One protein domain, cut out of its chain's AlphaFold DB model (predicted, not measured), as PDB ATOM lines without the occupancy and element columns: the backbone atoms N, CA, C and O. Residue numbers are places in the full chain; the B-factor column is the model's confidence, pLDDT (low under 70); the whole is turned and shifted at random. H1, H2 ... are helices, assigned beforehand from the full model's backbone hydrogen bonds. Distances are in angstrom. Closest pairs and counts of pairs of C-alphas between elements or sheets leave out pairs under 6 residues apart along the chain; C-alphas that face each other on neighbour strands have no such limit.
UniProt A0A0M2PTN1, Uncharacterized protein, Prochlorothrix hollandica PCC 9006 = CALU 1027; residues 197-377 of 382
ATOM      1  N   GLN A 197      80.724 181.260 226.408       63.69
ATOM      2  CA  GLN A 197      79.617 181.823 227.191       63.69
ATOM      3  C   GLN A 197      78.606 182.545 226.309       63.69
ATOM      4  O   GLN A 197      77.410 182.380 226.530       63.69
ATOM      5  N   LEU A 198      79.072 183.308 225.321       61.91
ATOM      6  CA  LEU A 198      78.211 183.990 224.368       61.91
ATOM      7  C   LEU A 198      77.413 182.981 223.548       61.91
ATOM      8  O   LEU A 198      76.200 183.110 223.478       61.91
ATOM      9  N   GLN A 199      78.063 181.941 223.017       58.78
ATOM     10  CA  GLN A 199      77.377 180.878 222.283       58.78
ATOM     11  C   GLN A 199      76.289 180.214 223.142       58.78
ATOM     12  O   GLN A 199      75.143 180.116 222.721       58.78
ATOM     13  N   LYS A 200      76.609 179.828 224.385       64.12
ATOM     14  CA  LYS A 200      75.625 179.230 225.303       64.12
ATOM     15  C   LYS A 200      74.494 180.181 225.670       64.12
ATOM     16  O   LYS A 200      73.360 179.732 225.823       64.12
ATOM     17  N   ARG A 201      74.804 181.465 225.864       62.69
ATOM     18  CA  ARG A 201      73.807 182.498 226.155       62.69
ATOM     19  C   ARG A 201      72.870 182.648 224.966       62.69
ATOM     20  O   ARG A 201      71.673 182.532 225.146       62.69
ATOM     21  N   LEU A 202      73.417 182.751 223.762       56.31
ATOM     22  CA  LEU A 202      72.661 182.842 222.524       56.31
ATOM     23  C   LEU A 202      71.777 181.600 222.283       56.31
ATOM     24  O   LEU A 202      70.598 181.738 221.973       56.31
ATOM     25  N   GLU A 203      72.295 180.387 222.501       57.62
ATOM     26  CA  GLU A 203      71.510 179.142 222.434       57.62
ATOM     27  C   GLU A 203      70.392 179.084 223.488       57.62
ATOM     28  O   GLU A 203      69.301 178.580 223.217       57.62
ATOM     29  N   THR A 204      70.667 179.563 224.706       63.47
ATOM     30  CA  THR A 204      69.683 179.612 225.801       63.47
ATOM     31  C   THR A 204      68.601 180.634 225.500       63.47
ATOM     32  O   THR A 204      67.424 180.317 225.617       63.47
ATOM     33  N   ASP A 205      68.989 181.817 225.040       57.56
ATOM     34  CA  ASP A 205      68.075 182.906 224.729       57.56
ATOM     35  C   ASP A 205      67.180 182.544 223.551       57.56
ATOM     36  O   ASP A 205      65.985 182.817 223.599       57.56
ATOM     37  N   VAL A 206      67.706 181.845 222.537       53.12
ATOM     38  CA  VAL A 206      66.849 181.259 221.506       53.12
ATOM     39  C   VAL A 206      65.849 180.309 222.147       53.12
ATOM     40  O   VAL A 206      64.661 180.543 221.989       53.12
ATOM     41  N   LYS A 207      66.260 179.318 222.947       59.81
ATOM     42  CA  LYS A 207      65.321 178.388 223.614       59.81
ATOM     43  C   LYS A 207      64.275 179.088 224.488       59.81
ATOM     44  O   LYS A 207      63.119 178.665 224.518       59.81
ATOM     45  N   ASP A 208      64.653 180.155 225.176       56.72
ATOM     46  CA  ASP A 208      63.735 180.935 226.001       56.72
ATOM     47  C   ASP A 208      62.746 181.726 225.133       56.72
ATOM     48  O   ASP A 208      61.550 181.726 225.427       56.72
ATOM     49  N   LEU A 209      63.198 182.310 224.018       50.00
ATOM     50  CA  LEU A 209      62.331 182.934 223.011       50.00
ATOM     51  C   LEU A 209      61.394 181.907 222.349       50.00
ATOM     52  O   LEU A 209      60.218 182.205 222.154       50.00
ATOM     53  N   GLN A 210      61.853 180.672 222.105       52.88
ATOM     54  CA  GLN A 210      61.018 179.558 221.623       52.88
ATOM     55  C   GLN A 210      59.889 179.234 222.612       52.88
ATOM     56  O   GLN A 210      58.734 179.043 222.226       52.88
ATOM     57  N   ALA A 211      60.215 179.200 223.908       55.22
ATOM     58  CA  ALA A 211      59.250 178.942 224.971       55.22
ATOM     59  C   ALA A 211      58.251 180.095 225.166       55.22
ATOM     60  O   ALA A 211      57.133 179.845 225.615       55.22
ATOM     61  N   ILE A 212      58.650 181.334 224.857       48.00
ATOM     62  CA  ILE A 212      57.788 182.525 224.900       48.00
ATOM     63  C   ILE A 212      56.839 182.558 223.708       48.00
ATOM     64  O   ILE A 212      55.658 182.773 223.907       48.00
ATOM     65  N   ALA A 213      57.325 182.321 222.491       45.78
ATOM     66  CA  ALA A 213      56.501 182.423 221.288       45.78
ATOM     67  C   ALA A 213      55.482 181.269 221.146       45.78
ATOM     68  O   ALA A 213      54.666 181.262 220.224       45.78
ATOM     69  N   GLY A 214      55.534 180.264 222.030       47.03
ATOM     70  CA  GLY A 214      54.662 179.088 221.984       47.03
ATOM     71  C   GLY A 214      54.945 178.161 220.796       47.03
ATOM     72  O   GLY A 214      54.092 177.343 220.443       47.03
ATOM     73  N   VAL A 215      56.125 178.275 220.176       42.38
ATOM     74  CA  VAL A 215      56.466 177.569 218.936       42.38
ATOM     75  C   VAL A 215      57.610 176.578 219.145       42.38
ATOM     76  O   VAL A 215      58.636 176.895 219.743       42.38
ATOM     77  N   GLN A 216      57.439 175.350 218.646       41.59
ATOM     78  CA  GLN A 216      58.526 174.371 218.530       41.59
ATOM     79  C   GLN A 216      59.379 174.717 217.314       41.59
ATOM     80  O   GLN A 216      59.116 174.277 216.197       41.59
ATOM     81  N   LEU A 217      60.383 175.535 217.575       44.38
ATOM     82  CA  LEU A 217      61.397 175.975 216.633       44.38
ATOM     83  C   LEU A 217      62.512 174.934 216.479       44.38
ATOM     84  O   LEU A 217      62.789 174.171 217.407       44.38
ATOM     85  N   SER A 218      63.145 174.891 215.302       41.88
ATOM     86  CA  SER A 218      64.291 174.012 215.033       41.88
ATOM     87  C   SER A 218      65.491 174.360 215.932       41.88
ATOM     88  O   SER A 218      65.560 175.440 216.514       41.88
ATOM     89  N   GLU A 219      66.453 173.440 216.061       45.72
ATOM     90  CA  GLU A 219      67.686 173.638 216.852       45.72
ATOM     91  C   GLU A 219      68.625 174.727 216.281       45.72
ATOM     92  O   GLU A 219      69.666 175.012 216.866       45.72
ATOM     93  N   GLU A 220      68.264 175.361 215.161       42.88
ATOM     94  CA  GLU A 220      69.074 176.367 214.474       42.88
ATOM     95  C   GLU A 220      68.669 177.797 214.859       42.88
ATOM     96  O   GLU A 220      67.491 178.156 214.871       42.88
ATOM     97  N   LEU A 221      69.673 178.641 215.123       37.00
ATOM     98  CA  LEU A 221      69.515 180.051 215.497       37.00
ATOM     99  C   LEU A 221      68.705 180.862 214.470       37.00
ATOM    100  O   LEU A 221      67.849 181.657 214.852       37.00
ATOM    101  N   SER A 222      68.979 180.649 213.179       38.88
ATOM    102  CA  SER A 222      68.264 181.280 212.063       38.88
ATOM    103  C   SER A 222      66.801 180.860 212.057       38.88
ATOM    104  O   SER A 222      65.933 181.720 212.065       38.88
ATOM    105  N   GLY A 223      66.526 179.558 212.189       40.00
ATOM    106  CA  GLY A 223      65.162 179.050 212.324       40.00
ATOM    107  C   GLY A 223      64.437 179.689 213.507       40.00
ATOM    108  O   GLY A 223      63.287 180.090 213.367       40.00
ATOM    109  N   GLY A 224      65.131 179.846 214.642       42.31
ATOM    110  CA  GLY A 224      64.650 180.511 215.854       42.31
ATOM    111  C   GLY A 224      64.174 181.949 215.643       42.31
ATOM    112  O   GLY A 224      63.085 182.318 216.081       42.31
ATOM    113  N   LEU A 225      64.989 182.745 214.951       43.41
ATOM    114  CA  LEU A 225      64.653 184.116 214.570       43.41
ATOM    115  C   LEU A 225      63.552 184.140 213.501       43.41
ATOM    116  O   LEU A 225      62.655 184.978 213.591       43.41
ATOM    117  N   ASP A 226      63.540 183.170 212.583       44.22
ATOM    118  CA  ASP A 226      62.495 183.019 211.573       44.22
ATOM    119  C   ASP A 226      61.116 182.790 212.223       44.22
ATOM    120  O   ASP A 226      60.201 183.531 211.915       44.22
ATOM    121  N   GLN A 227      60.878 181.871 213.178       49.88
ATOM    122  CA  GLN A 227      59.523 181.852 213.807       49.88
ATOM    123  C   GLN A 227      59.283 182.982 214.808       49.88
ATOM    124  O   GLN A 227      58.129 183.228 215.152       49.88
ATOM    125  N   PHE A 228      60.312 183.679 215.285       51.38
ATOM    126  CA  PHE A 228      60.098 184.834 216.154       51.38
ATOM    127  C   PHE A 228      59.568 186.042 215.373       51.38
ATOM    128  O   PHE A 228      58.582 186.655 215.776       51.38
ATOM    129  N   PHE A 229      60.175 186.344 214.223       51.38
ATOM    130  CA  PHE A 229      59.764 187.451 213.358       51.38
ATOM    131  C   PHE A 229      58.705 187.052 212.317       51.38
ATOM    132  O   PHE A 229      57.924 187.903 211.889       51.38
ATOM    133  N   CYS A 230      58.637 185.771 211.947       56.72
ATOM    134  CA  CYS A 230      57.798 185.229 210.868       56.72
ATOM    135  C   CYS A 230      56.792 184.156 211.341       56.72
ATOM    136  O   CYS A 230      56.120 183.532 210.516       56.72
ATOM    137  N   GLY A 231      56.708 183.868 212.646       54.62
ATOM    138  CA  GLY A 231      55.769 182.886 213.202       54.62
ATOM    139  C   GLY A 231      54.310 183.355 213.164       54.62
ATOM    140  O   GLY A 231      54.045 184.539 212.968       54.62
ATOM    141  N   PRO A 232      53.337 182.439 213.351       49.72
ATOM    142  CA  PRO A 232      51.920 182.798 213.345       49.72
ATOM    143  C   PRO A 232      51.616 183.851 214.421       49.72
ATOM    144  O   PRO A 232      52.174 183.773 215.513       49.72
ATOM    145  N   ASP A 233      50.716 184.790 214.105       58.59
ATOM    146  CA  ASP A 233      50.258 185.907 214.949       58.59
ATOM    147  C   ASP A 233      49.797 185.455 216.352       58.59
ATOM    148  O   ASP A 233      48.603 185.278 216.613       58.59
ATOM    149  N   SER A 234      50.735 185.245 217.276       65.44
ATOM    150  CA  SER A 234      50.441 185.062 218.693       65.44
ATOM    151  C   SER A 234      50.326 186.430 219.367       65.44
ATOM    152  O   SER A 234      50.983 187.399 218.982       65.44
ATOM    153  N   GLU A 235      49.478 186.521 220.390       72.12
ATOM    154  CA  GLU A 235      49.305 187.743 221.187       72.12
ATOM    155  C   GLU A 235      50.635 188.190 221.825       72.12
ATOM    156  O   GLU A 235      50.939 189.380 221.876       72.12
ATOM    157  N   GLU A 236      51.473 187.232 222.227       67.56
ATOM    158  CA  GLU A 236      52.804 187.466 222.799       67.56
ATOM    159  C   GLU A 236      53.770 188.077 221.768       67.56
ATOM    160  O   GLU A 236      54.472 189.040 222.085       67.56
ATOM    161  N   ASN A 237      53.752 187.600 220.515       66.06
ATOM    162  CA  ASN A 237      54.551 188.179 219.430       66.06
ATOM    163  C   ASN A 237      54.104 189.614 219.115       66.06
ATOM    164  O   ASN A 237      54.941 190.489 218.910       66.06
ATOM    165  N   GLN A 238      52.795 189.890 219.138       71.25
ATOM    166  CA  GLN A 238      52.270 191.240 218.909       71.25
ATOM    167  C   GLN A 238      52.659 192.219 220.021       71.25
ATOM    168  O   GLN A 238      53.029 193.355 219.724       71.25
ATOM    169  N   GLN A 239      52.628 191.791 221.287       73.62
ATOM    170  CA  GLN A 239      53.070 192.619 222.417       73.62
ATOM    171  C   GLN A 239      54.566 192.940 222.332       73.62
ATOM    172  O   GLN A 239      54.981 194.071 222.594       73.62
ATOM    173  N   LEU A 240      55.384 191.973 221.915       66.38
ATOM    174  CA  LEU A 240      56.826 192.158 221.792       66.38
ATOM    175  C   LEU A 240      57.190 193.024 220.576       66.38
ATOM    176  O   LEU A 240      58.017 193.926 220.690       66.38
ATOM    177  N   LEU A 241      56.502 192.852 219.445       68.94
ATOM    178  CA  LEU A 241      56.609 193.763 218.302       68.94
ATOM    179  C   LEU A 241      56.157 195.181 218.664       68.94
ATOM    180  O   LEU A 241      56.792 196.147 218.253       68.94
ATOM    181  N   ALA A 242      55.099 195.335 219.462       69.44
ATOM    182  CA  ALA A 242      54.667 196.643 219.946       69.44
ATOM    183  C   ALA A 242      55.720 197.300 220.856       69.44
ATOM    184  O   ALA A 242      55.938 198.506 220.748       69.44
ATOM    185  N   LEU A 243      56.414 196.520 221.692       68.88
ATOM    186  CA  LEU A 243      57.559 196.989 222.479       68.88
ATOM    187  C   LEU A 243      58.727 197.434 221.585       68.88
ATOM    188  O   LEU A 243      59.292 198.500 221.796       68.88
ATOM    189  N   VAL A 244      59.083 196.656 220.562       67.31
ATOM    190  CA  VAL A 244      60.150 197.039 219.617       67.31
ATOM    191  C   VAL A 244      59.761 198.297 218.832       67.31
ATOM    192  O   VAL A 244      60.578 199.201 218.655       67.31
ATOM    193  N   ASN A 245      58.502 198.400 218.409       67.88
ATOM    194  CA  ASN A 245      57.989 199.563 217.685       67.88
ATOM    195  C   ASN A 245      57.951 200.824 218.566       67.88
ATOM    196  O   ASN A 245      58.247 201.911 218.071       67.88
ATOM    197  N   SER A 246      57.652 200.704 219.865       67.94
ATOM    198  CA  SER A 246      57.700 201.852 220.787       67.94
ATOM    199  C   SER A 246      59.126 202.343 221.047       67.94
ATOM    200  O   SER A 246      59.328 203.527 221.313       67.94
ATOM    201  N   LEU A 247      60.122 201.465 220.906       64.56
ATOM    202  CA  LEU A 247      61.541 201.814 221.005       64.56
ATOM    203  C   LEU A 247      62.110 202.435 219.721       64.56
ATOM    204  O   LEU A 247      63.116 203.134 219.790       64.56
ATOM    205  N   THR A 248      61.496 202.175 218.565       62.19
ATOM    206  CA  THR A 248      62.061 202.544 217.253       62.19
ATOM    207  C   THR A 248      61.327 203.682 216.551       62.19
ATOM    208  O   THR A 248      61.929 204.297 215.680       62.19
ATOM    209  N   ALA A 249      60.106 204.021 216.995       60.50
ATOM    210  CA  ALA A 249      59.222 205.075 216.479       60.50
ATOM    211  C   ALA A 249      58.955 205.006 214.960       60.50
ATOM    212  O   ALA A 249      59.853 204.889 214.130       60.50
ATOM    213  N   THR A 250      57.701 205.162 214.540       58.88
ATOM    214  CA  THR A 250      57.401 205.276 213.103       58.88
ATOM    215  C   THR A 250      57.918 206.610 212.553       58.88
ATOM    216  O   THR A 250      57.871 207.626 213.249       58.88
ATOM    217  N   SER A 251      58.394 206.623 211.302       57.88
ATOM    218  CA  SER A 251      59.021 207.794 210.653       57.88
ATOM    219  C   SER A 251      58.155 209.058 210.629       57.88
ATOM    220  O   SER A 251      58.676 210.161 210.495       57.88
ATOM    221  N   ASP A 252      56.837 208.901 210.764       67.12
ATOM    222  CA  ASP A 252      55.863 209.991 210.678       67.12
ATOM    223  C   ASP A 252      55.400 210.504 212.051       67.12
ATOM    224  O   ASP A 252      54.622 211.460 212.132       67.12
ATOM    225  N   MET A 253      55.831 209.861 213.139       71.44
ATOM    226  CA  MET A 253      55.426 210.211 214.496       71.44
ATOM    227  C   MET A 253      56.481 211.094 215.163       71.44
ATOM    228  O   MET A 253      57.675 210.809 215.123       71.44
ATOM    229  N   ASP A 254      56.020 212.165 215.811       83.69
ATOM    230  CA  ASP A 254      56.866 212.988 216.673       83.69
ATOM    231  C   ASP A 254      57.531 212.117 217.750       83.69
ATOM    232  O   ASP A 254      56.877 211.270 218.363       83.69
ATOM    233  N   THR A 255      58.832 212.297 217.973       78.38
ATOM    234  CA  THR A 255      59.600 211.391 218.832       78.38
ATOM    235  C   THR A 255      59.135 211.428 220.286       78.38
ATOM    236  O   THR A 255      59.085 210.386 220.933       78.38
ATOM    237  N   GLU A 256      58.712 212.586 220.801       83.50
ATOM    238  CA  GLU A 256      58.157 212.679 222.154       83.50
ATOM    239  C   GLU A 256      56.826 211.923 222.238       83.50
ATOM    240  O   GLU A 256      56.590 211.176 223.194       83.50
ATOM    241  N   ALA A 257      55.984 212.038 221.205       85.69
ATOM    242  CA  ALA A 257      54.744 211.270 221.109       85.69
ATOM    243  C   ALA A 257      55.001 209.756 221.016       85.69
ATOM    244  O   ALA A 257      54.291 208.983 221.662       85.69
ATOM    245  N   ALA A 258      56.035 209.341 220.279       81.12
ATOM    246  CA  ALA A 258      56.443 207.945 220.151       81.12
ATOM    247  C   ALA A 258      56.905 207.358 221.490       81.12
ATOM    248  O   ALA A 258      56.410 206.320 221.923       81.12
ATOM    249  N   LEU A 259      57.798 208.063 222.188       85.06
ATOM    250  CA  LEU A 259      58.321 207.641 223.491       85.06
ATOM    251  C   LEU A 259      57.234 207.636 224.578       85.06
ATOM    252  O   LEU A 259      57.314 206.861 225.532       85.06
ATOM    253  N   SER A 260      56.208 208.476 224.426       90.00
ATOM    254  CA  SER A 260      55.046 208.537 225.323       90.00
ATOM    255  C   SER A 260      53.959 207.509 224.991       90.00
ATOM    256  O   SER A 260      52.959 207.420 225.711       90.00
ATOM    257  N   GLN A 261      54.102 206.746 223.902       89.69
ATOM    258  CA  GLN A 261      53.110 205.751 223.522       89.69
ATOM    259  C   GLN A 261      53.061 204.641 224.572       89.69
ATOM    260  O   GLN A 261      54.061 203.992 224.872       89.69
ATOM    261  N   VAL A 262      51.865 204.416 225.115       91.44
ATOM    262  CA  VAL A 262      51.631 203.336 226.070       91.44
ATOM    263  C   VAL A 262      51.325 202.048 225.316       91.44
ATOM    264  O   VAL A 262      50.386 201.995 224.521       91.44
ATOM    265  N   VAL A 263      52.096 201.009 225.611       88.00
ATOM    266  CA  VAL A 263      51.930 199.645 225.113       88.00
ATOM    267  C   VAL A 263      51.445 198.762 226.258       88.00
ATOM    268  O   VAL A 263      51.995 198.811 227.354       88.00
ATOM    269  N   GLU A 264      50.409 197.960 226.025       89.62
ATOM    270  CA  GLU A 264      50.015 196.912 226.971       89.62
ATOM    271  C   GLU A 264      50.966 195.720 226.811       89.62
ATOM    272  O   GLU A 264      51.120 195.196 225.707       89.62
ATOM    273  N   ILE A 265      51.635 195.315 227.892       86.12
ATOM    274  CA  ILE A 265      52.637 194.244 227.856       86.12
ATOM    275  C   ILE A 265      52.661 193.464 229.170       86.12
ATOM    276  O   ILE A 265      52.598 194.052 230.249       86.12
ATOM    277  N   ASP A 266      52.765 192.132 229.103       86.69
ATOM    278  CA  ASP A 266      52.985 191.319 230.307       86.69
ATOM    279  C   ASP A 266      54.356 191.680 230.928       86.69
ATOM    280  O   ASP A 266      55.386 191.529 230.260       86.69
ATOM    281  N   PRO A 267      54.422 192.091 232.211       90.00
ATOM    282  CA  PRO A 267      55.687 192.395 232.882       90.00
ATOM    283  C   PRO A 267      56.713 191.251 232.811       90.00
ATOM    284  O   PRO A 267      57.919 191.489 232.817       90.00
ATOM    285  N   LYS A 268      56.261 189.992 232.726       85.25
ATOM    286  CA  LYS A 268      57.150 188.833 232.564       85.25
ATOM    287  C   LYS A 268      57.821 188.799 231.197       85.25
ATOM    288  O   LYS A 268      58.937 188.295 231.103       85.25
ATOM    289  N   LEU A 269      57.154 189.284 230.150       77.69
ATOM    290  CA  LEU A 269      57.754 189.396 228.821       77.69
ATOM    291  C   LEU A 269      58.836 190.472 228.818       77.69
ATOM    292  O   LEU A 269      59.896 190.246 228.245       77.69
ATOM    293  N   VAL A 270      58.616 191.582 229.526       84.56
ATOM    294  CA  VAL A 270      59.620 192.644 229.691       84.56
ATOM    295  C   VAL A 270      60.854 192.136 230.438       84.56
ATOM    296  O   VAL A 270      61.971 192.307 229.955       84.56
ATOM    297  N   ASP A 271      60.664 191.435 231.559       84.75
ATOM    298  CA  ASP A 271      61.764 190.860 232.345       84.75
ATOM    299  C   ASP A 271      62.589 189.842 231.537       84.75
ATOM    300  O   ASP A 271      63.826 189.860 231.555       84.75
ATOM    301  N   ARG A 272      61.911 188.988 230.758       77.56
ATOM    302  CA  ARG A 272      62.576 188.049 229.844       77.56
ATOM    303  C   ARG A 272      63.293 188.767 228.707       77.56
ATOM    304  O   ARG A 272      64.435 188.419 228.421       77.56
ATOM    305  N   PHE A 273      62.666 189.769 228.088       79.12
ATOM    306  CA  PHE A 273      63.281 190.569 227.030       79.12
ATOM    307  C   PHE A 273      64.571 191.216 227.531       79.12
ATOM    308  O   PHE A 273      65.617 190.975 226.941       79.12
ATOM    309  N   ILE A 274      64.525 191.932 228.657       84.69
ATOM    310  CA  ILE A 274      65.687 192.564 229.302       84.69
ATOM    311  C   ILE A 274      66.813 191.560 229.579       84.69
ATOM    312  O   ILE A 274      67.988 191.888 229.421       84.69
ATOM    313  N   SER A 275      66.458 190.344 229.997       79.94
ATOM    314  CA  SER A 275      67.429 189.299 230.332       79.94
ATOM    315  C   SER A 275      68.042 188.616 229.101       79.94
ATOM    316  O   SER A 275      69.147 188.071 229.196       79.94
ATOM    317  N   SER A 276      67.355 188.667 227.956       71.00
ATOM    318  CA  SER A 276      67.817 188.094 226.688       71.00
ATOM    319  C   SER A 276      69.021 188.843 226.106       71.00
ATOM    320  O   SER A 276      69.290 189.995 226.447       71.00
ATOM    321  N   PHE A 277      69.724 188.213 225.167       67.75
ATOM    322  CA  PHE A 277      70.796 188.816 224.378       67.75
ATOM    323  C   PHE A 277      70.365 190.124 223.702       67.75
ATOM    324  O   PHE A 277      71.079 191.119 223.782       67.75
ATOM    325  N   PHE A 278      69.174 190.155 223.099       67.44
ATOM    326  CA  PHE A 278      68.657 191.361 222.450       67.44
ATOM    327  C   PHE A 278      68.365 192.478 223.454       67.44
ATOM    328  O   PHE A 278      68.710 193.631 223.201       67.44
ATOM    329  N   GLY A 279      67.793 192.147 224.615       76.06
ATOM    330  CA  GLY A 279      67.608 193.120 225.692       76.06
ATOM    331  C   GLY A 279      68.930 193.647 226.238       76.06
ATOM    332  O   GLY A 279      69.041 194.839 226.503       76.06
ATOM    333  N   ASP A 280      69.956 192.797 226.338       78.69
ATOM    334  CA  ASP A 280      71.308 193.199 226.744       78.69
ATOM    335  C   ASP A 280      71.897 194.241 225.786       78.69
ATOM    336  O   ASP A 280      72.408 195.264 226.249       78.69
ATOM    337  N   ILE A 281      71.759 194.012 224.474       75.44
ATOM    338  CA  ILE A 281      72.165 194.957 223.426       75.44
ATOM    339  C   ILE A 281      71.387 196.263 223.572       75.44
ATOM    340  O   ILE A 281      71.998 197.326 223.662       75.44
ATOM    341  N   VAL A 282      70.054 196.206 223.642       80.75
ATOM    342  CA  VAL A 282      69.210 197.407 223.759       80.75
ATOM    343  C   VAL A 282      69.566 198.210 225.008       80.75
ATOM    344  O   VAL A 282      69.733 199.426 224.926       80.75
ATOM    345  N   LEU A 283      69.757 197.550 226.152       85.38
ATOM    346  CA  LEU A 283      70.162 198.199 227.398       85.38
ATOM    347  C   LEU A 283      71.553 198.816 227.307       85.38
ATOM    348  O   LEU A 283      71.762 199.916 227.813       85.38
ATOM    349  N   ARG A 284      72.505 198.127 226.669       85.00
ATOM    350  CA  ARG A 284      73.858 198.645 226.454       85.00
ATOM    351  C   ARG A 284      73.825 199.889 225.573       85.00
ATOM    352  O   ARG A 284      74.396 200.902 225.962       85.00
ATOM    353  N   GLN A 285      73.133 199.833 224.439       84.50
ATOM    354  CA  GLN A 285      73.005 200.981 223.543       84.50
ATOM    355  C   GLN A 285      72.308 202.149 224.235       84.50
ATOM    356  O   GLN A 285      72.809 203.266 224.213       84.50
ATOM    357  N   THR A 286      71.213 201.881 224.948       86.56
ATOM    358  CA  THR A 286      70.504 202.902 225.731       86.56
ATOM    359  C   THR A 286      71.425 203.532 226.775       86.56
ATOM    360  O   THR A 286      71.469 204.752 226.894       86.56
ATOM    361  N   ALA A 287      72.233 202.737 227.483       88.25
ATOM    362  CA  ALA A 287      73.215 203.260 228.431       88.25
ATOM    363  C   ALA A 287      74.243 204.180 227.753       88.25
ATOM    364  O   ALA A 287      74.517 205.260 228.270       88.25
ATOM    365  N   LEU A 288      74.772 203.781 226.592       84.31
ATOM    366  CA  LEU A 288      75.740 204.570 225.824       84.31
ATOM    367  C   LEU A 288      75.140 205.873 225.274       84.31
ATOM    368  O   LEU A 288      75.836 206.881 225.201       84.31
ATOM    369  N   ILE A 289      73.858 205.871 224.911       86.94
ATOM    370  CA  ILE A 289      73.140 207.066 224.447       86.94
ATOM    371  C   ILE A 289      72.921 208.044 225.604       86.94
ATOM    372  O   ILE A 289      73.140 209.247 225.457       86.94
ATOM    373  N   LEU A 290      72.485 207.534 226.759       88.94
ATOM    374  CA  LEU A 290      72.156 208.358 227.921       88.94
ATOM    375  C   LEU A 290      73.408 208.925 228.607       88.94
ATOM    376  O   LEU A 290      73.386 210.072 229.066       88.94
ATOM    377  N   ASP A 291      74.505 208.165 228.609       88.06
ATOM    378  CA  ASP A 291      75.814 208.582 229.113       88.06
ATOM    379  C   ASP A 291      76.954 208.112 228.169       88.06
ATOM    380  O   ASP A 291      77.552 207.048 228.336       88.06
ATOM    381  N   PRO A 292      77.317 208.922 227.158       79.19
ATOM    382  CA  PRO A 292      78.384 208.578 226.212       79.19
ATOM    383  C   PRO A 292      79.767 208.408 226.858       79.19
ATOM    384  O   PRO A 292      80.640 207.722 226.317       79.19
ATOM    385  N   ASP A 293      79.997 209.014 228.028       78.06
ATOM    386  CA  ASP A 293      81.269 208.910 228.744       78.06
ATOM    387  C   ASP A 293      81.417 207.570 229.486       78.06
ATOM    388  O   ASP A 293      82.532 207.198 229.885       78.06
ATOM    389  N   THR A 294      80.335 206.791 229.630       71.12
ATOM    390  CA  THR A 294      80.394 205.457 230.242       71.12
ATOM    391  C   THR A 294      81.159 204.452 229.390       71.12
ATOM    392  O   THR A 294      81.800 203.559 229.955       71.12
ATOM    393  N   ALA A 295      81.173 204.628 228.060       60.62
ATOM    394  CA  ALA A 295      81.915 203.788 227.114       60.62
ATOM    395  C   ALA A 295      83.399 203.640 227.496       60.62
ATOM    396  O   ALA A 295      84.034 202.625 227.228       60.62
ATOM    397  N   LYS A 296      83.951 204.655 228.172       62.72
ATOM    398  CA  LYS A 296      85.366 204.728 228.544       62.72
ATOM    399  C   LYS A 296      85.690 204.095 229.902       62.72
ATOM    400  O   LYS A 296      86.863 203.915 230.203       62.72
ATOM    401  N   ASN A 297      84.696 203.804 230.751       55.06
ATOM    402  CA  ASN A 297      84.929 203.666 232.199       55.06
ATOM    403  C   ASN A 297      84.314 202.428 232.883       55.06
ATOM    404  O   ASN A 297      84.093 202.470 234.090       55.06
ATOM    405  N   VAL A 298      84.056 201.317 232.179       55.75
ATOM    406  CA  VAL A 298      83.618 200.013 232.766       55.75
ATOM    407  C   VAL A 298      82.266 200.057 233.524       55.75
ATOM    408  O   VAL A 298      81.733 199.027 233.917       55.75
ATOM    409  N   LYS A 299      81.634 201.227 233.657       72.00
ATOM    410  CA  LYS A 299      80.348 201.441 234.347       72.00
ATOM    411  C   LYS A 299      79.113 201.033 233.534       72.00
ATOM    412  O   LYS A 299      77.992 201.193 234.010       72.00
ATOM    413  N   VAL A 300      79.299 200.514 232.319       79.25
ATOM    414  CA  VAL A 300      78.195 200.140 231.423       79.25
ATOM    415  C   VAL A 300      77.276 199.106 232.080       79.25
ATOM    416  O   VAL A 300      76.063 199.225 231.967       79.25
ATOM    417  N   GLU A 301      77.814 198.153 232.845       81.62
ATOM    418  CA  GLU A 301      76.988 197.145 233.528       81.62
ATOM    419  C   GLU A 301      76.139 197.730 234.671       81.62
ATOM    420  O   GLU A 301      74.986 197.334 234.838       81.62
ATOM    421  N   ASP A 302      76.650 198.721 235.409       86.19
ATOM    422  CA  ASP A 302      75.880 199.404 236.460       86.19
ATOM    423  C   ASP A 302      74.732 200.230 235.856       86.19
ATOM    424  O   ASP A 302      73.616 200.258 236.392       86.19
ATOM    425  N   LEU A 303      74.980 200.872 234.708       85.00
ATOM    426  CA  LEU A 303      73.947 201.600 233.974       85.00
ATOM    427  C   LEU A 303      72.910 200.660 233.370       85.00
ATOM    428  O   LEU A 303      71.718 200.914 233.529       85.00
ATOM    429  N   LYS A 304      73.334 199.547 232.757       89.38
ATOM    430  CA  LYS A 304      72.429 198.505 232.251       89.38
ATOM    431  C   LYS A 304      71.529 197.965 233.357       89.38
ATOM    432  O   LYS A 304      70.328 197.852 233.153       89.38
ATOM    433  N   ALA A 305      72.085 197.675 234.536       89.75
ATOM    434  CA  ALA A 305      71.306 197.208 235.681       89.75
ATOM    435  C   ALA A 305      70.282 198.254 236.147       89.75
ATOM    436  O   ALA A 305      69.140 197.911 236.461       89.75
ATOM    437  N   THR A 306      70.673 199.531 236.165       92.81
ATOM    438  CA  THR A 306      69.769 200.633 236.521       92.81
ATOM    439  C   THR A 306      68.647 200.778 235.494       92.81
ATOM    440  O   THR A 306      67.482 200.788 235.875       92.81
ATOM    441  N   LEU A 307      68.978 200.795 234.201       92.44
ATOM    442  CA  LEU A 307      68.009 200.887 233.109       92.44
ATOM    443  C   LEU A 307      67.062 199.690 233.069       92.44
ATOM    444  O   LEU A 307      65.853 199.876 232.989       92.44
ATOM    445  N   GLY A 308      67.582 198.466 233.195       92.75
ATOM    446  CA  GLY A 308      66.763 197.257 233.244       92.75
ATOM    447  C   GLY A 308      65.763 197.301 234.399       92.75
ATOM    448  O   GLY A 308      64.594 196.966 234.228       92.75
ATOM    449  N   LYS A 309      66.182 197.809 235.564       95.31
ATOM    450  CA  LYS A 309      65.262 198.041 236.680       95.31
ATOM    451  C   LYS A 309      64.193 199.082 236.331       95.31
ATOM    452  O   LYS A 309      63.025 198.828 236.599       95.31
ATOM    453  N   SER A 310      64.565 200.211 235.733       95.44
ATOM    454  CA  SER A 310      63.622 201.275 235.368       95.44
ATOM    455  C   SER A 310      62.594 200.831 234.323       95.44
ATOM    456  O   SER A 310      61.423 201.163 234.460       95.44
ATOM    457  N   ILE A 311      62.997 200.027 233.335       93.62
ATOM    458  CA  ILE A 311      62.080 199.430 232.349       93.62
ATOM    459  C   ILE A 311      61.120 198.444 233.034       93.62
ATOM    460  O   ILE A 311      59.915 198.490 232.790       93.62
ATOM    461  N   ASN A 312      61.618 197.592 233.936       94.06
ATOM    462  CA  ASN A 312      60.776 196.673 234.709       94.06
ATOM    463  C   ASN A 312      59.797 197.405 235.645       94.06
ATOM    464  O   ASN A 312      58.647 196.987 235.784       94.06
ATOM    465  N   ASP A 313      60.241 198.486 236.294       96.44
ATOM    466  CA  ASP A 313      59.391 199.314 237.152       96.44
ATOM    467  C   ASP A 313      58.313 200.035 236.320       96.44
ATOM    468  O   ASP A 313      57.158 200.054 236.749       96.44
ATOM    469  N   ALA A 314      58.655 200.519 235.118       95.38
ATOM    470  CA  ALA A 314      57.713 201.120 234.171       95.38
ATOM    471  C   ALA A 314      56.662 200.130 233.666       95.38
ATOM    472  O   ALA A 314      55.505 200.490 233.557       95.38
ATOM    473  N   ALA A 315      57.033 198.875 233.404       95.25
ATOM    474  CA  ALA A 315      56.105 197.868 232.889       95.25
ATOM    475  C   ALA A 315      55.226 197.205 233.965       95.25
ATOM    476  O   ALA A 315      54.394 196.351 233.654       95.25
ATOM    477  N   LYS A 316      55.433 197.517 235.250       95.81
ATOM    478  CA  LYS A 316      54.944 196.712 236.381       95.81
ATOM    479  C   LYS A 316      53.421 196.594 236.470       95.81
ATOM    480  O   LYS A 316      52.920 195.621 237.041       95.81
ATOM    481  N   ASP A 317      52.688 197.574 235.961       95.44
ATOM    482  CA  ASP A 317      51.223 197.597 235.970       95.44
ATOM    483  C   ASP A 317      50.593 196.994 234.698       95.44
ATOM    484  O   ASP A 317      49.368 196.997 234.559       95.44
ATOM    485  N   GLY A 318      51.413 196.424 233.806       93.44
ATOM    486  CA  GLY A 318      50.987 195.866 232.524       93.44
ATOM    487  C   GLY A 318      50.886 196.905 231.405       93.44
ATOM    488  O   GLY A 318      50.385 196.595 230.323       93.44
ATOM    489  N   ARG A 319      51.326 198.139 231.657       93.69
ATOM    490  CA  ARG A 319      51.418 199.227 230.689       93.69
ATOM    491  C   ARG A 319      52.868 199.683 230.652       93.69
ATOM    492  O   ARG A 319      53.516 199.749 231.679       93.69
ATOM    493  N   PHE A 320      53.394 199.971 229.474       92.69
ATOM    494  CA  PHE A 320      54.776 200.395 229.310       92.69
ATOM    495  C   PHE A 320      54.849 201.593 228.373       92.69
ATOM    496  O   PHE A 320      54.233 201.585 227.310       92.69
ATOM    497  N   SER A 321      55.636 202.600 228.739       93.06
ATOM    498  CA  SER A 321      56.102 203.632 227.813       93.06
ATOM    499  C   SER A 321      57.582 203.907 228.055       93.06
ATOM    500  O   SER A 321      58.076 203.775 229.180       93.06
ATOM    501  N   VAL A 322      58.298 204.312 227.005       90.12
ATOM    502  CA  VAL A 322      59.719 204.659 227.129       90.12
ATOM    503  C   VAL A 322      59.884 205.897 228.010       90.12
ATOM    504  O   VAL A 322      60.801 205.949 228.824       90.12
ATOM    505  N   MET A 323      58.958 206.854 227.915       92.88
ATOM    506  CA  MET A 323      58.932 208.046 228.763       92.88
ATOM    507  C   MET A 323      58.890 207.688 230.252       92.88
ATOM    508  O   MET A 323      59.712 208.172 231.025       92.88
ATOM    509  N   GLU A 324      57.992 206.787 230.650       94.81
ATOM    510  CA  GLU A 324      57.888 206.333 232.040       94.81
ATOM    511  C   GLU A 324      59.158 205.601 232.500       94.81
ATOM    512  O   GLU A 324      59.651 205.834 233.604       94.81
ATOM    513  N   ALA A 325      59.767 204.782 231.637       94.44
ATOM    514  CA  ALA A 325      61.054 204.158 231.940       94.44
ATOM    515  C   ALA A 325      62.176 205.195 232.150       94.44
ATOM    516  O   ALA A 325      62.989 205.041 233.064       94.44
ATOM    517  N   LEU A 326      62.205 206.274 231.361       93.19
ATOM    518  CA  LEU A 326      63.157 207.376 231.537       93.19
ATOM    519  C   LEU A 326      62.889 208.177 232.822       93.19
ATOM    520  O   LEU A 326      63.842 208.577 233.497       93.19
ATOM    521  N   GLU A 327      61.621 208.362 233.199       95.12
ATOM    522  CA  GLU A 327      61.223 208.946 234.485       95.12
ATOM    523  C   GLU A 327      61.713 208.105 235.666       95.12
ATOM    524  O   GLU A 327      62.258 208.655 236.625       95.12
ATOM    525  N   PHE A 328      61.591 206.775 235.595       95.50
ATOM    526  CA  PHE A 328      62.133 205.876 236.616       95.50
ATOM    527  C   PHE A 328      63.664 205.822 236.628       95.50
ATOM    528  O   PHE A 328      64.252 205.552 237.677       95.50
ATOM    529  N   TYR A 329      64.318 206.031 235.486       94.19
ATOM    530  CA  TYR A 329      65.777 206.030 235.369       94.19
ATOM    531  C   TYR A 329      66.403 207.266 236.018       94.19
ATOM    532  O   TYR A 329      67.223 207.138 236.928       94.19
ATOM    533  N   GLU A 330      65.982 208.462 235.603       93.50
ATOM    534  CA  GLU A 330      66.487 209.710 236.165       93.50
ATOM    535  C   GLU A 330      65.398 210.799 236.161       93.50
ATOM    536  O   GLU A 330      65.309 211.602 235.226       93.50
ATOM    537  N   PRO A 331      64.596 210.901 237.243       92.94
ATOM    538  CA  PRO A 331      63.421 211.776 237.285       92.94
ATOM    539  C   PRO A 331      63.717 213.261 237.036       92.94
ATOM    540  O   PRO A 331      62.843 214.021 236.631       92.94
ATOM    541  N   ASN A 332      64.951 213.700 237.305       93.94
ATOM    542  CA  ASN A 332      65.358 215.099 237.169       93.94
ATOM    543  C   ASN A 332      65.976 215.426 235.798       93.94
ATOM    544  O   ASN A 332      66.261 216.595 235.542       93.94
ATOM    545  N   ALA A 333      66.187 214.423 234.937       92.94
ATOM    546  CA  ALA A 333      66.850 214.562 233.640       92.94
ATOM    547  C   ALA A 333      66.005 214.031 232.470       92.94
ATOM    548  O   ALA A 333      66.512 213.901 231.364       92.94
ATOM    549  N   VAL A 334      64.710 213.771 232.683       91.75
ATOM    550  CA  VAL A 334      63.802 213.183 231.678       91.75
ATOM    551  C   VAL A 334      63.886 213.906 230.341       91.75
ATOM    552  O   VAL A 334      64.070 213.267 229.316       91.75
ATOM    553  N   LYS A 335      63.844 215.243 230.349       91.81
ATOM    554  CA  LYS A 335      63.948 216.037 229.121       91.81
ATOM    555  C   LYS A 335      65.280 215.829 228.389       91.81
ATOM    556  O   LYS A 335      65.275 215.632 227.184       91.81
ATOM    557  N   ASP A 336      66.398 215.863 229.112       92.12
ATOM    558  CA  ASP A 336      67.729 215.644 228.527       92.12
ATOM    559  C   ASP A 336      67.854 214.221 227.960       92.12
ATOM    560  O   ASP A 336      68.358 214.019 226.860       92.12
ATOM    561  N   ASN A 337      67.309 213.235 228.675       91.19
ATOM    562  CA  ASN A 337      67.282 211.843 228.243       91.19
ATOM    563  C   ASN A 337      66.397 211.637 227.005       91.19
ATOM    564  O   ASN A 337      66.788 210.912 226.093       91.19
ATOM    565  N   VAL A 338      65.241 212.303 226.934       90.62
ATOM    566  CA  VAL A 338      64.369 212.316 225.750       90.62
ATOM    567  C   VAL A 338      65.079 212.960 224.564       90.62
ATOM    568  O   VAL A 338      65.053 212.388 223.478       90.62
ATOM    569  N   ASP A 339      65.756 214.094 224.757       89.50
ATOM    570  CA  ASP A 339      66.504 214.774 223.692       89.50
ATOM    571  C   ASP A 339      67.624 213.865 223.137       89.50
ATOM    572  O   ASP A 339      67.768 213.720 221.919       89.50
ATOM    573  N   LYS A 340      68.371 213.176 224.015       89.19
ATOM    574  CA  LYS A 340      69.409 212.197 223.631       89.19
ATOM    575  C   LYS A 340      68.833 211.000 222.873       89.19
ATOM    576  O   LYS A 340      69.333 210.654 221.804       89.19
ATOM    577  N   MET A 341      67.772 210.388 223.401       86.88
ATOM    578  CA  MET A 341      67.098 209.257 222.754       86.88
ATOM    579  C   MET A 341      66.506 209.659 221.403       86.88
ATOM    580  O   MET A 341      66.590 208.891 220.447       86.88
ATOM    581  N   SER A 342      65.979 210.882 221.293       85.44
ATOM    582  CA  SER A 342      65.376 211.378 220.057       85.44
ATOM    583  C   SER A 342      66.383 211.477 218.919       85.44
ATOM    584  O   SER A 342      66.071 211.078 217.801       85.44
ATOM    585  N   GLY A 343      67.608 211.937 219.198       83.19
ATOM    586  CA  GLY A 343      68.676 211.965 218.196       83.19
ATOM    587  C   GLY A 343      69.016 210.571 217.657       83.19
ATOM    588  O   GLY A 343      69.205 210.400 216.453       83.19
ATOM    589  N   THR A 344      69.033 209.558 218.527       82.00
ATOM    590  CA  THR A 344      69.286 208.172 218.111       82.00
ATOM    591  C   THR A 344      68.126 207.582 217.318       82.00
ATOM    592  O   THR A 344      68.358 206.971 216.279       82.00
ATOM    593  N   VAL A 345      66.886 207.796 217.762       78.81
ATOM    594  CA  VAL A 345      65.689 207.350 217.034       78.81
ATOM    595  C   VAL A 345      65.652 207.969 215.634       78.81
ATOM    596  O   VAL A 345      65.455 207.259 214.655       78.81
ATOM    597  N   GLN A 346      65.937 209.269 215.508       81.06
ATOM    598  CA  GLN A 346      66.021 209.942 214.208       81.06
ATOM    599  C   GLN A 346      67.122 209.358 213.316       81.06
ATOM    600  O   GLN A 346      66.914 209.207 212.114       81.06
ATOM    601  N   ARG A 347      68.280 209.003 213.891       80.31
ATOM    602  CA  ARG A 347      69.354 208.327 213.150       80.31
ATOM    603  C   ARG A 347      68.897 206.960 212.638       80.31
ATOM    604  O   ARG A 347      69.002 206.720 211.443       80.31
ATOM    605  N   MET A 348      68.321 206.119 213.504       73.44
ATOM    606  CA  MET A 348      67.767 204.817 213.107       73.44
ATOM    607  C   MET A 348      66.735 204.959 211.983       73.44
ATOM    608  O   MET A 348      66.751 204.189 211.030       73.44
ATOM    609  N   GLN A 349      65.842 205.946 212.078       73.75
ATOM    610  CA  GLN A 349      64.836 206.213 211.050       73.75
ATOM    611  C   GLN A 349      65.467 206.627 209.717       73.75
ATOM    612  O   GLN A 349      65.041 206.134 208.675       73.75
ATOM    613  N   GLY A 350      66.481 207.498 209.747       77.62
ATOM    614  CA  GLY A 350      67.237 207.886 208.555       77.62
ATOM    615  C   GLY A 350      67.918 206.689 207.894       77.62
ATOM    616  O   GLY A 350      67.754 206.478 206.697       77.62
ATOM    617  N   ASP A 351      68.578 205.845 208.688       74.00
ATOM    618  CA  ASP A 351      69.224 204.632 208.186       74.00
ATOM    619  C   ASP A 351      68.210 203.668 207.550       74.00
ATOM    620  O   ASP A 351      68.461 203.101 206.489       74.00
ATOM    621  N   LEU A 352      67.030 203.503 208.161       66.25
ATOM    622  CA  LEU A 352      65.968 202.659 207.608       66.25
ATOM    623  C   LEU A 352      65.439 203.180 206.275       66.25
ATOM    624  O   LEU A 352      65.216 202.385 205.364       66.25
ATOM    625  N   GLN A 353      65.265 204.494 206.144       70.38
ATOM    626  CA  GLN A 353      64.871 205.121 204.880       70.38
ATOM    627  C   GLN A 353      65.942 204.926 203.803       70.38
ATOM    628  O   GLN A 353      65.617 204.607 202.657       70.38
ATOM    629  N   ASP A 354      67.216 205.051 204.173       70.50
ATOM    630  CA  ASP A 354      68.331 204.816 203.262       70.50
ATOM    631  C   ASP A 354      68.370 203.353 202.787       70.50
ATOM    632  O   ASP A 354      68.539 203.104 201.590       70.50
ATOM    633  N   PHE A 355      68.141 202.378 203.678       63.91
ATOM    634  CA  PHE A 355      68.039 200.963 203.298       63.91
ATOM    635  C   PHE A 355      66.823 200.666 202.420       63.91
ATOM    636  O   PHE A 355      66.956 199.932 201.443       63.91
ATOM    637  N   GLN A 356      65.655 201.247 202.713       65.50
ATOM    638  CA  GLN A 356      64.468 201.107 201.859       65.50
ATOM    639  C   GLN A 356      64.755 201.595 200.438       65.50
ATOM    640  O   GLN A 356      64.471 200.887 199.473       65.50
ATOM    641  N   SER A 357      65.377 202.774 200.311       68.12
ATOM    642  CA  SER A 357      65.739 203.346 199.013       68.12
ATOM    643  C   SER A 357      66.761 202.501 198.253       68.12
ATOM    644  O   SER A 357      66.787 202.553 197.025       68.12
ATOM    645  N   LEU A 358      67.639 201.785 198.955       64.94
ATOM    646  CA  LEU A 358      68.653 200.917 198.353       64.94
ATOM    647  C   LEU A 358      68.081 199.595 197.859       64.94
ATOM    648  O   LEU A 358      68.478 199.109 196.804       64.94
ATOM    649  N   LEU A 359      67.173 199.017 198.639       63.81
ATOM    650  CA  LEU A 359      66.577 197.715 198.367       63.81
ATOM    651  C   LEU A 359      65.362 197.802 197.429       63.81
ATOM    652  O   LEU A 359      64.724 196.783 197.185       63.81
ATOM    653  N   ASP A 360      65.051 198.996 196.909       69.06
ATOM    654  CA  ASP A 360      63.855 199.271 196.095       69.06
ATOM    655  C   ASP A 360      62.563 198.835 196.816       69.06
ATOM    656  O   ASP A 360      61.600 198.354 196.219       69.06
ATOM    657  N   LEU A 361      62.560 198.968 198.148       65.44
ATOM    658  CA  LEU A 361      61.431 198.623 199.004       65.44
ATOM    659  C   LEU A 361      60.505 199.833 199.098       65.44
ATOM    660  O   LEU A 361      60.448 200.525 200.119       65.44
ATOM    661  N   ASP A 362      59.795 200.100 198.005       56.38
ATOM    662  CA  ASP A 362      58.741 201.105 197.978       56.38
ATOM    663  C   ASP A 362      57.710 200.793 199.091       56.38
ATOM    664  O   ASP A 362      57.113 199.720 199.129       56.38
ATOM    665  N   GLU A 363      57.492 201.756 199.997       56.22
ATOM    666  CA  GLU A 363      56.397 201.811 200.994       56.22
ATOM    667  C   GLU A 363      56.549 201.059 202.338       56.22
ATOM    668  O   GLU A 363      55.613 201.070 203.146       56.22
ATOM    669  N   LEU A 364      57.703 200.477 202.680       52.66
ATOM    670  CA  LEU A 364      57.843 199.747 203.955       52.66
ATOM    671  C   LEU A 364      58.121 200.637 205.178       52.66
ATOM    672  O   LEU A 364      59.199 200.593 205.748       52.66
ATOM    673  N   ALA A 365      57.128 201.380 205.671       53.75
ATOM    674  CA  ALA A 365      57.267 202.330 206.792       53.75
ATOM    675  C   ALA A 365      57.619 201.734 208.185       53.75
ATOM    676  O   ALA A 365      57.602 202.458 209.181       53.75
ATOM    677  N   ASN A 366      57.898 200.431 208.306       58.88
ATOM    678  CA  ASN A 366      58.121 199.781 209.598       58.88
ATOM    679  C   ASN A 366      59.325 198.828 209.551       58.88
ATOM    680  O   ASN A 366      59.367 197.911 208.731       58.88
ATOM    681  N   LEU A 367      60.268 199.019 210.485       53.75
ATOM    682  CA  LEU A 367      61.419 198.146 210.744       53.75
ATOM    683  C   LEU A 367      61.014 196.669 210.833       53.75
ATOM    684  O   LEU A 367      61.736 195.809 210.346       53.75
ATOM    685  N   THR A 368      59.840 196.380 211.393       55.38
ATOM    686  CA  THR A 368      59.267 195.031 211.453       55.38
ATOM    687  C   THR A 368      59.155 194.405 210.065       55.38
ATOM    688  O   THR A 368      59.502 193.243 209.909       55.38
ATOM    689  N   VAL A 369      58.725 195.164 209.051       56.00
ATOM    690  CA  VAL A 369      58.563 194.631 207.693       56.00
ATOM    691  C   VAL A 369      59.908 194.484 206.992       56.00
ATOM    692  O   VAL A 369      60.105 193.519 206.274       56.00
ATOM    693  N   ILE A 370      60.873 195.370 207.255       51.22
ATOM    694  CA  ILE A 370      62.247 195.218 206.746       51.22
ATOM    695  C   ILE A 370      62.908 193.976 207.347       51.22
ATOM    696  O   ILE A 370      63.494 193.178 206.626       51.22
ATOM    697  N   ILE A 371      62.786 193.788 208.664       52.38
ATOM    698  CA  ILE A 371      63.264 192.591 209.362       52.38
ATOM    699  C   ILE A 371      62.550 191.359 208.804       52.38
ATOM    700  O   ILE A 371      63.204 190.363 208.523       52.38
ATOM    701  N   GLN A 372      61.237 191.425 208.581       54.03
ATOM    702  CA  GLN A 372      60.492 190.320 207.989       54.03
ATOM    703  C   GLN A 372      60.900 190.035 206.540       54.03
ATOM    704  O   GLN A 372      61.025 188.880 206.180       54.03
ATOM    705  N   GLU A 373      61.174 191.022 205.698       53.69
ATOM    706  CA  GLU A 373      61.636 190.762 204.328       53.69
ATOM    707  C   GLU A 373      63.079 190.234 204.306       53.69
ATOM    708  O   GLU A 373      63.378 189.278 203.597       53.69
ATOM    709  N   LEU A 374      63.974 190.770 205.139       47.88
ATOM    710  CA  LEU A 374      65.366 190.309 205.217       47.88
ATOM    711  C   LEU A 374      65.504 188.905 205.822       47.88
ATOM    712  O   LEU A 374      66.407 188.157 205.447       47.88
ATOM    713  N   ILE A 375      64.641 188.558 206.780       49.12
ATOM    714  CA  ILE A 375      64.710 187.297 207.527       49.12
ATOM    715  C   ILE A 375      63.745 186.252 206.942       49.12
ATOM    716  O   ILE A 375      64.124 185.098 206.765       49.12
ATOM    717  N   CYS A 376      62.519 186.651 206.590       51.66
ATOM    718  CA  CYS A 376      61.425 185.753 206.203       51.66
ATOM    719  C   CYS A 376      61.241 185.563 204.692       51.66
ATOM    720  O   CYS A 376      60.413 184.726 204.313       51.66
ATOM    721  N   ALA A 377      61.928 186.317 203.819       48.91
ATOM    722  CA  ALA A 377      61.776 186.111 202.381       48.91
ATOM    723  C   ALA A 377      62.178 184.667 202.018       48.91
ATOM    724  O   ALA A 377      63.270 184.214 202.376       48.91
TER     725      ALA A 377
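What this domain is: This is residues 197 to 377 of the 382 residues of an uncharacterized protein of Prochlorothrix hollandica PCC 9006 = CALU 1027 (UniProt A0A0M2PTN1). Picture a rounded cluster of crossed helices in which the long helix H10 runs along one side, H1 lies on the opposite side, and H3 and H6 lie between them. H8 packs across H6 and also on H5 and H9, and H6 and H9 pack on the first part of H10, while after the other end of H10 the chain folds back and H11 packs on H3 and H2. The printed part has 181 residues with eleven named helices, H1 to H11 in chain order, and no named strand; the class is all helix. It is compact, with a radius of gyration of the C-alphas of 16.5 A and spans of 46 by 38 by 34 A.

How they stand to each other: Start at H10, residues 334 to 358. It forms a hairpin with H9, residues 322 to 329, at a steep tilt of 39 degrees, opposite ways; their closest C-alphas, Glu 327 and Val 334, are 5.7 A apart. Residues 337 to 344 of H10 touch the hub H6, residues 277 to 290, closest at C-alphas 337 and 290, 6.0 A. H8, residues 300 to 314, touches H6 about perpendicular at 78 degrees, closest at Leu 283 and Lys 304, C-alphas 5.4 A apart. H8 also touches H9, and H5, residues 267 to 275, the latter at a shallow tilt of 11 degrees, opposite ways. H7, residues 292 to 296, touches H6 only at the corner, and only just, with 3 pairs of C-alphas within 8 A. Residues 247 to 248 of H3, residues 235 to 248, touch H10, and H4, residues 255 to 259, touches H10 too, closest at C-alphas 255 and 342, 5.9 A. H11, residues 367 to 376, touches H3 and also H2, residues 221 to 230, closest at C-alphas 376 and 230, 5.9 A. H1, residues 197 to 212, touches H2 at a shallow tilt of 34 degrees, only just short of steep; H1 and H10 are apart. Every O i to N i+4 pair is within hydrogen-bond range in each helix but H7, with 0 of 1, where 1 of 2 O i to N i+3 pairs is.

Where its parts are: Find C-alpha 334 at (63.802, 213.183, 231.678); H10 runs 35.8 A to C-alpha 358 at (68.653, 200.917, 198.353). H1 begins at (79.617, 181.823, 227.191) and is 22.0 A long; H8 is 20.7 A, and H3 and H6 are each 19.9 A.

The domain as a whole: The C-alphas farthest apart, Ser 218 and Asn 332, are 46.7 A apart. The printed part has no cut, and no link is long. Mean pLDDT of the printed part is 72.3; look for values under 70 at residues 197 to 234 and 355 to 377, among others.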